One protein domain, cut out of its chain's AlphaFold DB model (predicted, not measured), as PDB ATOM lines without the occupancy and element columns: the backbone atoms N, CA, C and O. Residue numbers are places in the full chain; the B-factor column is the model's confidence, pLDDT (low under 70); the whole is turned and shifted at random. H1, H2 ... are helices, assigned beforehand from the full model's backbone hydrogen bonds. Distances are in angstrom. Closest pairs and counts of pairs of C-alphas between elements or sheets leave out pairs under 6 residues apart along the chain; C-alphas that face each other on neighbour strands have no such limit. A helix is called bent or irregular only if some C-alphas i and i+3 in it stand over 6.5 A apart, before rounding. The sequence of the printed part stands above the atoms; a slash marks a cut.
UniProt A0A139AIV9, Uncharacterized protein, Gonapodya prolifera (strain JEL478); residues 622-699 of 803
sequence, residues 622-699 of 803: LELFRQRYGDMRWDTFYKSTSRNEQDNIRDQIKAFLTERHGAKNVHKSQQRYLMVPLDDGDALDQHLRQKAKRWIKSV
ATOM      1  N   LEU A 622      -6.655  12.904 -21.238       72.06
ATOM      2  CA  LEU A 622      -5.914  14.105 -21.630       72.06
ATOM      3  C   LEU A 622      -5.005  13.848 -22.844       72.06
ATOM      4  O   LEU A 622      -4.904  14.700 -23.722       72.06
ATOM      5  N   GLU A 623      -4.386  12.669 -22.920       75.50
ATOM      6  CA  GLU A 623      -3.472  12.310 -24.005       75.50
ATOM      7  C   GLU A 623      -4.229  11.955 -25.288       75.50
ATOM      8  O   GLU A 623      -3.811  12.366 -26.364       75.50
ATOM      9  N   LEU A 624      -5.402  11.314 -25.185       74.00
ATOM     10  CA  LEU A 624      -6.303  11.113 -26.330       74.00
ATOM     11  C   LEU A 624      -6.769  12.459 -26.918       74.00
ATOM     12  O   LEU A 624      -6.820  12.624 -28.137       74.00
ATOM     13  N   PHE A 625      -7.053  13.451 -26.066       75.06
ATOM     14  CA  PHE A 625      -7.374  14.809 -26.518       75.06
ATOM     15  C   PHE A 625      -6.171  15.508 -27.171       75.06
ATOM     16  O   PHE A 625      -6.331  16.100 -28.240       75.06
ATOM     17  N   ARG A 626      -4.965  15.403 -26.599       80.12
ATOM     18  CA  ARG A 626      -3.729  15.926 -27.214       80.12
ATOM     19  C   ARG A 626      -3.431  15.272 -28.566       80.12
ATOM     20  O   ARG A 626      -3.169  15.982 -29.533       80.12
ATOM     21  N   GLN A 627      -3.554  13.950 -28.663       77.56
ATOM     22  CA  GLN A 627      -3.339  13.182 -29.891       77.56
ATOM     23  C   GLN A 627      -4.353  13.543 -30.989       77.56
ATOM     24  O   GLN A 627      -3.976  13.657 -32.153       77.56
ATOM     25  N   ARG A 628      -5.629  13.760 -30.633       72.69
ATOM     26  CA  ARG A 628      -6.701  14.060 -31.600       72.69
ATOM     27  C   ARG A 628      -6.757  15.525 -32.040       72.69
ATOM     28  O   ARG A 628      -7.105  15.798 -33.185       72.69
ATOM     29  N   TYR A 629      -6.450  16.465 -31.145       74.62
ATOM     30  CA  TYR A 629      -6.594  17.905 -31.402       74.62
ATOM     31  C   TYR A 629      -5.261  18.648 -31.592       74.62
ATOM     32  O   TYR A 629      -5.266  19.771 -32.103       74.62
ATOM     33  N   GLY A 630      -4.135  18.019 -31.251       84.31
ATOM     34  CA  GLY A 630      -2.785  18.571 -31.349       84.31
ATOM     35  C   GLY A 630      -2.402  19.431 -30.143       84.31
ATOM     36  O   GLY A 630      -3.182  20.275 -29.693       84.31
ATOM     37  N   ASP A 631      -1.168  19.257 -29.658       73.44
ATOM     38  CA  ASP A 631      -0.652  19.880 -28.429       73.44
ATOM     39  C   ASP A 631      -0.959  21.373 -28.320       73.44
ATOM     40  O   ASP A 631      -1.567  21.789 -27.340       73.44
ATOM     41  N   MET A 632      -0.628  22.179 -29.334       57.72
ATOM     42  CA  MET A 632      -0.857  23.630 -29.276       57.72
ATOM     43  C   MET A 632      -2.333  24.000 -29.075       57.72
ATOM     44  O   MET A 632      -2.628  24.931 -28.331       57.72
ATOM     45  N   ARG A 633      -3.274  23.275 -29.701       73.38
ATOM     46  CA  ARG A 633      -4.711  23.566 -29.566       73.38
ATOM     47  C   ARG A 633      -5.247  23.115 -28.214       73.38
ATOM     48  O   ARG A 633      -6.030  23.847 -27.613       73.38
ATOM     49  N   TRP A 634      -4.802  21.957 -27.719       77.94
ATOM     50  CA  TRP A 634      -5.149  21.504 -26.372       77.94
ATOM     51  C   TRP A 634      -4.602  22.451 -25.298       77.94
ATOM     52  O   TRP A 634      -5.329  22.822 -24.382       77.94
ATOM     53  N   ASP A 635      -3.353  22.892 -25.428       72.81
ATOM     54  CA  ASP A 635      -2.694  23.748 -24.442       72.81
ATOM     55  C   ASP A 635      -3.314  25.162 -24.415       72.81
ATOM     56  O   ASP A 635      -3.469  25.750 -23.345       72.81
ATOM     57  N   THR A 636      -3.762  25.690 -25.566       76.62
ATOM     58  CA  THR A 636      -4.604  26.900 -25.624       76.62
ATOM     59  C   THR A 636      -5.972  26.670 -24.982       76.62
ATOM     60  O   THR A 636      -6.366  27.461 -24.125       76.62
ATOM     61  N   PHE A 637      -6.679  25.592 -25.342       81.06
ATOM     62  CA  PHE A 637      -7.986  25.253 -24.770       81.06
ATOM     63  C   PHE A 637      -7.905  25.160 -23.242       81.06
ATOM     64  O   PHE A 637      -8.546  25.946 -22.548       81.06
ATOM     65  N   TYR A 638      -7.021  24.310 -22.715       78.00
ATOM     66  CA  TYR A 638      -6.865  24.058 -21.284       78.00
ATOM     67  C   TYR A 638      -6.481  25.311 -20.473       78.00
ATOM     68  O   TYR A 638      -6.905  25.448 -19.327       78.00
ATOM     69  N   LYS A 639      -5.725  26.251 -21.061       81.88
ATOM     70  CA  LYS A 639      -5.396  27.544 -20.428       81.88
ATOM     71  C   LYS A 639      -6.521  28.580 -20.532       81.88
ATOM     72  O   LYS A 639      -6.588  29.464 -19.685       81.88
ATOM     73  N   SER A 640      -7.382  28.483 -21.546       78.25
ATOM     74  CA  SER A 640      -8.547  29.365 -21.728       78.25
ATOM     75  C   SER A 640      -9.780  28.931 -20.925       78.25
ATOM     76  O   SER A 640     -10.546  29.779 -20.475       78.25
ATOM     77  N   THR A 641      -9.965  27.625 -20.718       86.19
ATOM     78  CA  THR A 641     -11.094  27.047 -19.980       86.19
ATOM     79  C   THR A 641     -10.914  27.242 -18.478       86.19
ATOM     80  O   THR A 641      -9.916  26.798 -17.899       86.19
ATOM     81  N   SER A 642     -11.894  27.866 -17.822       90.38
ATOM     82  CA  SER A 642     -11.847  28.128 -16.384       90.38
ATOM     83  C   SER A 642     -11.856  26.833 -15.570       90.38
ATOM     84  O   SER A 642     -12.359  25.791 -15.993       90.38
ATOM     85  N   ARG A 643     -11.344  26.893 -14.338       86.56
ATOM     86  CA  ARG A 643     -11.269  25.720 -13.454       86.56
ATOM     87  C   ARG A 643     -12.636  25.066 -13.197       86.56
ATOM     88  O   ARG A 643     -12.715  23.845 -13.128       86.56
ATOM     89  N   ASN A 644     -13.701  25.864 -13.117       87.00
ATOM     90  CA  ASN A 644     -15.066  25.367 -12.924       87.00
ATOM     91  C   ASN A 644     -15.562  24.586 -14.152       87.00
ATOM     92  O   ASN A 644     -16.224  23.561 -14.011       87.00
ATOM     93  N   GLU A 645     -15.213  25.035 -15.360       84.44
ATOM     94  CA  GLU A 645     -15.520  24.325 -16.604       84.44
ATOM     95  C   GLU A 645     -14.670  23.056 -16.752       84.44
ATOM     96  O   GLU A 645     -15.193  22.027 -17.171       84.44
ATOM     97  N   GLN A 646     -13.396  23.082 -16.338       84.88
ATOM     98  CA  GLN A 646     -12.544  21.886 -16.309       84.88
ATOM     99  C   GLN A 646     -13.110  20.798 -15.385       84.88
ATOM    100  O   GLN A 646     -13.181  19.635 -15.789       84.88
ATOM    101  N   ASP A 647     -13.541  21.147 -14.167       88.31
ATOM    102  CA  ASP A 647     -14.161  20.179 -13.253       88.31
ATOM    103  C   ASP A 647     -15.566  19.741 -13.746       88.31
ATOM    104  O   ASP A 647     -15.895  18.562 -13.640       88.31
ATOM    105  N   ASN A 648     -16.342  20.606 -14.417       91.38
ATOM    106  CA  ASN A 648     -17.595  20.222 -15.096       91.38
ATOM    107  C   ASN A 648     -17.354  19.205 -16.237       91.38
ATOM    108  O   ASN A 648     -18.013  18.167 -16.288       91.38
ATOM    109  N   ILE A 649     -16.378  19.445 -17.121       87.00
ATOM    110  CA  ILE A 649     -15.973  18.493 -18.176       87.00
ATOM    111  C   ILE A 649     -15.520  17.168 -17.550       87.00
ATOM    112  O   ILE A 649     -15.918  16.090 -17.993       87.00
ATOM    113  N   ARG A 650     -14.733  17.227 -16.473       89.62
ATOM    114  CA  ARG A 650     -14.268  16.047 -15.737       89.62
ATOM    115  C   ARG A 650     -15.422  15.239 -15.142       89.62
ATOM    116  O   ARG A 650     -15.378  14.012 -15.198       89.62
ATOM    117  N   ASP A 651     -16.448  15.894 -14.610       91.94
ATOM    118  CA  ASP A 651     -17.634  15.230 -14.063       91.94
ATOM    119  C   ASP A 651     -18.554  14.670 -15.157       91.94
ATOM    120  O   ASP A 651     -19.160  13.617 -14.961       91.94
ATOM    121  N   GLN A 652     -18.567  15.269 -16.350       91.94
ATOM    122  CA  GLN A 652     -19.203  14.677 -17.534       91.94
ATOM    123  C   GLN A 652     -18.489  13.400 -17.992       91.94
ATOM    124  O   GLN A 652     -19.146  12.394 -18.247       91.94
ATOM    125  N   ILE A 653     -17.151  13.397 -18.011       92.94
ATOM    126  CA  ILE A 653     -16.353  12.197 -18.309       92.94
ATOM    127  C   ILE A 653     -16.604  11.107 -17.250       92.94
ATOM    128  O   ILE A 653     -16.789   9.944 -17.607       92.94
ATOM    129  N   LYS A 654     -16.688  11.459 -15.953       93.19
ATOM    130  CA  LYS A 654     -17.095  10.509 -14.894       93.19
ATOM    131  C   LYS A 654     -18.490   9.940 -15.144       93.19
ATOM    132  O   LYS A 654     -18.660   8.732 -15.013       93.19
ATOM    133  N   ALA A 655     -19.470  10.786 -15.464       93.00
ATOM    134  CA  ALA A 655     -20.853  10.369 -15.685       93.00
ATOM    135  C   ALA A 655     -20.948   9.382 -16.856       93.00
ATOM    136  O   ALA A 655     -21.442   8.276 -16.663       93.00
ATOM    137  N   PHE A 656     -20.362   9.722 -18.007       94.88
ATOM    138  CA  PHE A 656     -20.297   8.854 -19.185       94.88
ATOM    139  C   PHE A 656     -19.629   7.497 -18.889       94.88
ATOM    140  O   PHE A 656     -20.179   6.448 -19.218       94.88
ATOM    141  N   LEU A 657     -18.472   7.487 -18.212       93.25
ATOM    142  CA  LEU A 657     -17.800   6.235 -17.833       93.25
ATOM    143  C   LEU A 657     -18.618   5.414 -16.819       93.25
ATOM    144  O   LEU A 657     -18.609   4.186 -16.868       93.25
ATOM    145  N   THR A 658     -19.339   6.080 -15.913       93.62
ATOM    146  CA  THR A 658     -20.201   5.439 -14.906       93.62
ATOM    147  C   THR A 658     -21.450   4.828 -15.539       93.62
ATOM    148  O   THR A 658     -21.851   3.737 -15.145       93.62
ATOM    149  N   GLU A 659     -22.034   5.501 -16.530       94.50
ATOM    150  CA  GLU A 659     -23.167   5.030 -17.332       94.50
ATOM    151  C   GLU A 659     -22.771   3.822 -18.193       94.50
ATOM    152  O   GLU A 659     -23.457   2.802 -18.184       94.50
ATOM    153  N   ARG A 660     -21.626   3.905 -18.886       93.19
ATOM    154  CA  ARG A 660     -21.181   2.898 -19.862       93.19
ATOM    155  C   ARG A 660     -20.561   1.641 -19.241       93.19
ATOM    156  O   ARG A 660     -20.756   0.558 -19.781       93.19
ATOM    157  N   HIS A 661     -19.856   1.761 -18.109       92.25
ATOM    158  CA  HIS A 661     -19.157   0.633 -17.459       92.25
ATOM    159  C   HIS A 661     -19.678   0.266 -16.068       92.25
ATOM    160  O   HIS A 661     -19.249  -0.739 -15.497       92.25
ATOM    161  N   GLY A 662     -20.580   1.065 -15.499       91.19
ATOM    162  CA  GLY A 662     -21.027   0.935 -14.116       91.19
ATOM    163  C   GLY A 662     -20.019   1.489 -13.101       91.19
ATOM    164  O   GLY A 662     -18.800   1.357 -13.238       91.19
ATOM    165  N   ALA A 663     -20.532   2.054 -12.004       83.81
ATOM    166  CA  ALA A 663     -19.743   2.745 -10.972       83.81
ATOM    167  C   ALA A 663     -18.602   1.918 -10.336       83.81
ATOM    168  O   ALA A 663     -17.673   2.490  -9.771       83.81
ATOM    169  N   LYS A 664     -18.646   0.581 -10.420       76.00
ATOM    170  CA  LYS A 664     -17.590  -0.310  -9.904       76.00
ATOM    171  C   LYS A 664     -16.334  -0.314 -10.785       76.00
ATOM    172  O   LYS A 664     -15.230  -0.451 -10.262       76.00
ATOM    173  N   ASN A 665     -16.489  -0.128 -12.095       68.25
ATOM    174  CA  ASN A 665     -15.398  -0.212 -13.070       68.25
ATOM    175  C   ASN A 665     -14.707   1.138 -13.317       68.25
ATOM    176  O   ASN A 665     -13.579   1.165 -13.804       68.25
ATOM    177  N   VAL A 666     -15.313   2.251 -12.882       74.31
ATOM    178  CA  VAL A 666     -14.654   3.567 -12.778       74.31
ATOM    179  C   VAL A 666     -13.699   3.566 -11.574       74.31
ATOM    180  O   VAL A 666     -13.903   4.239 -10.563       74.31
ATOM    181  N   HIS A 667     -12.665   2.727 -11.654       54.34
ATOM    182  CA  HIS A 667     -11.702   2.527 -10.582       54.34
ATOM    183  C   HIS A 667     -10.990   3.834 -10.226       54.34
ATOM    184  O   HIS A 667     -10.384   4.501 -11.069       54.34
ATOM    185  N   LYS A 668     -10.992   4.155  -8.928       56.47
ATOM    186  CA  LYS A 668     -10.119   5.174  -8.345       56.47
ATOM    187  C   LYS A 668      -8.674   4.672  -8.403       56.47
ATOM    188  O   LYS A 668      -8.166   4.130  -7.422       56.47
ATOM    189  N   SER A 669      -7.998   4.877  -9.537       45.38
ATOM    190  CA  SER A 669      -6.534   4.923  -9.525       45.38
ATOM    191  C   SER A 669      -6.119   5.937  -8.451       45.38
ATOM    192  O   SER A 669      -6.772   6.970  -8.285       45.38
ATOM    193  N   GLN A 670      -5.054   5.664  -7.698       45.12
ATOM    194  CA  GLN A 670      -4.611   6.574  -6.630       45.12
ATOM    195  C   GLN A 670      -3.994   7.881  -7.172       45.12
ATOM    196  O   GLN A 670      -3.573   8.742  -6.400       45.12
ATOM    197  N   GLN A 671      -3.952   8.054  -8.497       46.91
ATOM    198  CA  GLN A 671      -3.502   9.267  -9.168       46.91
ATOM    199  C   GLN A 671      -4.695  10.082  -9.688       46.91
ATOM    200  O   GLN A 671      -5.782   9.566  -9.926       46.91
ATOM    201  N   ARG A 672      -4.502  11.394  -9.865       59.66
ATOM    202  CA  ARG A 672      -5.584  12.384 -10.066       59.66
ATOM    203  C   ARG A 672      -6.335  12.290 -11.410       59.66
ATOM    204  O   ARG A 672      -7.241  13.095 -11.651       59.66
ATOM    205  N   TYR A 673      -5.986  11.321 -12.251       71.25
ATOM    206  CA  TYR A 673      -6.463  11.166 -13.619       71.25
ATOM    207  C   TYR A 673      -7.529  10.070 -13.721       71.25
ATOM    208  O   TYR A 673      -7.400   8.997 -13.134       71.25
ATOM    209  N   LEU A 674      -8.580  10.358 -14.488       81.31
ATOM    210  CA  LEU A 674      -9.494   9.333 -14.992       81.31
ATOM    211  C   LEU A 674      -8.795   8.601 -16.146       81.31
ATOM    212  O   LEU A 674      -7.943   9.184 -16.819       81.31
ATOM    213  N   MET A 675      -9.186   7.358 -16.404       85.62
ATOM    214  CA  MET A 675      -8.752   6.614 -17.588       85.62
ATOM    215  C   MET A 675      -9.982   6.257 -18.414       85.62
ATOM    216  O   MET A 675     -11.017   5.901 -17.853       85.62
ATOM    217  N   VAL A 676      -9.869   6.404 -19.731       87.06
ATOM    218  CA  VAL A 676     -10.925   6.108 -20.704       87.06
ATOM    219  C   VAL A 676     -10.405   4.955 -21.569       87.06
ATOM    220  O   VAL A 676      -9.316   5.101 -22.125       87.06
ATOM    221  N   PRO A 677     -11.106   3.809 -21.647       86.69
ATOM    222  CA  PRO A 677     -10.773   2.741 -22.589       86.69
ATOM    223  C   PRO A 677     -10.729   3.255 -24.033       86.69
ATOM    224  O   PRO A 677     -11.520   4.118 -24.410       86.69
ATOM    225  N   LEU A 678      -9.811   2.724 -24.845       78.00
ATOM    226  CA  LEU A 678      -9.568   3.221 -26.204       78.00
ATOM    227  C   LEU A 678     -10.839   3.164 -27.076       78.00
ATOM    228  O   LEU A 678     -11.185   4.150 -27.726       78.00
ATOM    229  N   ASP A 679     -11.589   2.063 -26.967       87.62
ATOM    230  CA  ASP A 679     -12.849   1.784 -27.680       87.62
ATOM    231  C   ASP A 679     -14.001   2.756 -27.338       87.62
ATOM    232  O   ASP A 679     -15.057   2.756 -27.978       87.62
ATOM    233  N   ASP A 680     -13.823   3.596 -26.316       90.38
ATOM    234  CA  ASP A 680     -14.805   4.588 -25.883       90.38
ATOM    235  C   ASP A 680     -14.492   6.007 -26.367       90.38
ATOM    236  O   ASP A 680     -15.339   6.889 -26.214       90.38
ATOM    237  N   GLY A 681     -13.306   6.250 -26.940       88.69
ATOM    238  CA  GLY A 681     -12.836   7.594 -27.289       88.69
ATOM    239  C   GLY A 681     -13.797   8.354 -28.211       88.69
ATOM    240  O   GLY A 681     -14.121   9.515 -27.952       88.69
ATOM    241  N   ASP A 682     -14.320   7.686 -29.241       89.44
ATOM    242  CA  ASP A 682     -15.317   8.262 -30.153       89.44
ATOM    243  C   ASP A 682     -16.700   8.420 -29.519       89.44
ATOM    244  O   ASP A 682     -17.387   9.410 -29.770       89.44
ATOM    245  N   ALA A 683     -17.113   7.488 -28.660       89.69
ATOM    246  CA  ALA A 683     -18.396   7.575 -27.970       89.69
ATOM    247  C   ALA A 683     -18.410   8.717 -26.934       89.69
ATOM    248  O   ALA A 683     -19.423   9.406 -26.791       89.69
ATOM    249  N   LEU A 684     -17.278   8.970 -26.268       91.75
ATOM    250  CA  LEU A 684     -17.090  10.106 -25.368       91.75
ATOM    251  C   LEU A 684     -17.074  11.437 -26.136       91.75
ATOM    252  O   LEU A 684     -17.753  12.382 -25.734       91.75
ATOM    253  N   ASP A 685     -16.352  11.514 -27.258       87.06
ATOM    254  CA  ASP A 685     -16.322  12.706 -28.117       87.06
ATOM    255  C   ASP A 685     -17.724  13.029 -28.675       87.06
ATOM    256  O   ASP A 685     -18.180  14.173 -28.601       87.06
ATOM    257  N   GLN A 686     -18.480  12.014 -29.116       90.38
ATOM    258  CA  GLN A 686     -19.884  12.170 -29.509       90.38
ATOM    259  C   GLN A 686     -20.780  12.635 -28.350       90.38
ATOM    260  O   GLN A 686     -21.588  13.543 -28.550       90.38
ATOM    261  N   HIS A 687     -20.642  12.069 -27.144       89.94
ATOM    262  CA  HIS A 687     -21.420  12.483 -25.968       89.94
ATOM    263  C   HIS A 687     -21.166  13.959 -25.616       89.94
ATOM    264  O   HIS A 687     -22.114  14.731 -25.444       89.94
ATOM    265  N   LEU A 688     -19.897  14.381 -25.587       89.25
ATOM    266  CA  LEU A 688     -19.513  15.770 -25.318       89.25
ATOM    267  C   LEU A 688     -20.041  16.725 -26.405       89.25
ATOM    268  O   LEU A 688     -20.633  17.754 -26.073       89.25
ATOM    269  N   ARG A 689     -19.943  16.363 -27.696       86.19
ATOM    270  CA  ARG A 689     -20.544  17.144 -28.799       86.19
ATOM    271  C   ARG A 689     -22.063  17.252 -28.691       86.19
ATOM    272  O   ARG A 689     -22.611  18.327 -28.931       86.19
ATOM    273  N   GLN A 690     -22.760  16.169 -28.342       89.00
ATOM    274  CA  GLN A 690     -24.214  16.197 -28.155       89.00
ATOM    275  C   GLN A 690     -24.608  17.111 -26.991       89.00
ATOM    276  O   GLN A 690     -25.557  17.886 -27.123       89.00
ATOM    277  N   LYS A 691     -23.874  17.070 -25.874       83.44
ATOM    278  CA  LYS A 691     -24.158  17.935 -24.724       83.44
ATOM    279  C   LYS A 691     -23.857  19.408 -25.019       83.44
ATOM    280  O   LYS A 691     -24.670  20.256 -24.664       83.44
ATOM    281  N   ALA A 692     -22.776  19.706 -25.746       79.31
ATOM    282  CA  ALA A 692     -22.482  21.056 -26.230       79.31
ATOM    283  C   ALA A 692     -23.597  21.599 -27.144       79.31
ATOM    284  O   ALA A 692     -24.073  22.709 -26.927       79.31
ATOM    285  N   LYS A 693     -24.094  20.795 -28.100       84.69
ATOM    286  CA  LYS A 693     -25.239  21.170 -28.953       84.69
ATOM    287  C   LYS A 693     -26.514  21.459 -28.150       84.69
ATOM    288  O   LYS A 693     -27.217  22.410 -28.466       84.69
ATOM    289  N   ARG A 694     -26.809  20.668 -27.108       81.31
ATOM    290  CA  ARG A 694     -27.959  20.924 -26.216       81.31
ATOM    291  C   ARG A 694     -27.791  22.209 -25.403       81.31
ATOM    292  O   ARG A 694     -28.772  22.914 -25.214       81.31
ATOM    293  N   TRP A 695     -26.578  22.513 -24.939       77.62
ATOM    294  CA  TRP A 695     -26.308  23.750 -24.201       77.62
ATOM    295  C   TRP A 695     -26.464  24.992 -25.085       77.62
ATOM    296  O   TRP A 695     -27.177  25.906 -24.690       77.62
ATOM    297  N   ILE A 696     -25.892  24.982 -26.298       78.25
ATOM    298  CA  ILE A 696     -26.069  26.065 -27.282       78.25
ATOM    299  C   ILE A 696     -27.562  26.302 -27.538       78.25
ATOM    300  O   ILE A 696     -28.030  27.421 -27.362       78.25
ATOM    301  N   LYS A 697     -28.330  25.237 -27.825       82.81
ATOM    302  CA  LYS A 697     -29.773  25.371 -28.054       82.81
ATOM    303  C   LYS A 697     -30.529  25.914 -26.832       82.81
ATOM    304  O   LYS A 697     -31.443  26.701 -27.014       82.81
ATOM    305  N   SER A 698     -30.152  25.547 -25.604       78.94
ATOM    306  CA  SER A 698     -30.787  26.102 -24.390       78.94
ATOM    307  C   SER A 698     -30.604  27.620 -24.294       78.94
ATOM    308  O   SER A 698     -31.533  28.319 -23.921       78.94
ATOM    309  N   VAL A 699     -29.427  28.132 -24.675       75.19
ATOM    310  CA  VAL A 699     -29.132  29.576 -24.687       75.19
ATOM    311  C   VAL A 699     -29.862  30.295 -25.831       75.19
ATOM    312  O   VAL A 699     -30.268  31.442 -25.666       75.19
TER     313      VAL A 699
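Overview. This is residues 622 to 699 of the 803 residues of an uncharacterized protein of Gonapodya prolifera (strain JEL478) (UniProt A0A139AIV9). Look for two long helices, H3 and H4, that cross as a lopsided X, with two short helices, H1 and H2, set loosely in the opening between the first residues of H3 and the first residues of H4. A long loop, residues 662 to 677, joins the two long helices, and the last residues of H4, 692 to 699, stick out. The printed part has 78 residues with four named helices in the order H1, H2, H3, H4 and no named strand; it is all helix. It is compact, with a radius of gyration of the C-alphas of 13.2 A and spans of 33 by 30 by 24 A.

Arrangement. Start with H1, residues 622 to 629, and H2, residues 631 to 640: they are close but not clearly touching, with the C-alphas of Arg 626 and Trp 634 closest at 5.8 A, at a steep tilt of 66 degrees. H3, residues 643 to 661, is close to H2 but not clearly touching; the closest C-alphas, of Tyr 638 and Gln 646, are 7.9 A apart. H4, residues 678 to 699, touches H3 through residues 684 to 688 against 652 to 656, at a steep tilt of 55 degrees, opposite ways; the closest C-alphas, of Phe 656 and Leu 684, are 7.1 A apart. H1 and H3 are apart, as are H2 and H4. In H1, H2 and H3 every O i to N i+4 pair is within hydrogen-bond range; in H4, 16 of 18 are.

Along the chain. Find C-alpha 622 at (-5.914, 14.105, -21.630), where H1 begins. H3 runs 26.6 A from C-alpha 643 at (-11.269, 25.720, -13.454). H4, irregular with C-alphas 679 and 682 7.4 A apart, runs 32.9 A to C-alpha 699 at (-29.132, 29.576, -24.687).

Size, cuts and confidence. The farthest C-alphas, of Gln 670 and Val 699, are 38.2 A apart. The printed part has no cut; the link from H3 to H4 is long, and the other two are tight. Look for pLDDT under 70 at residues 632, 665 and 667 to 672.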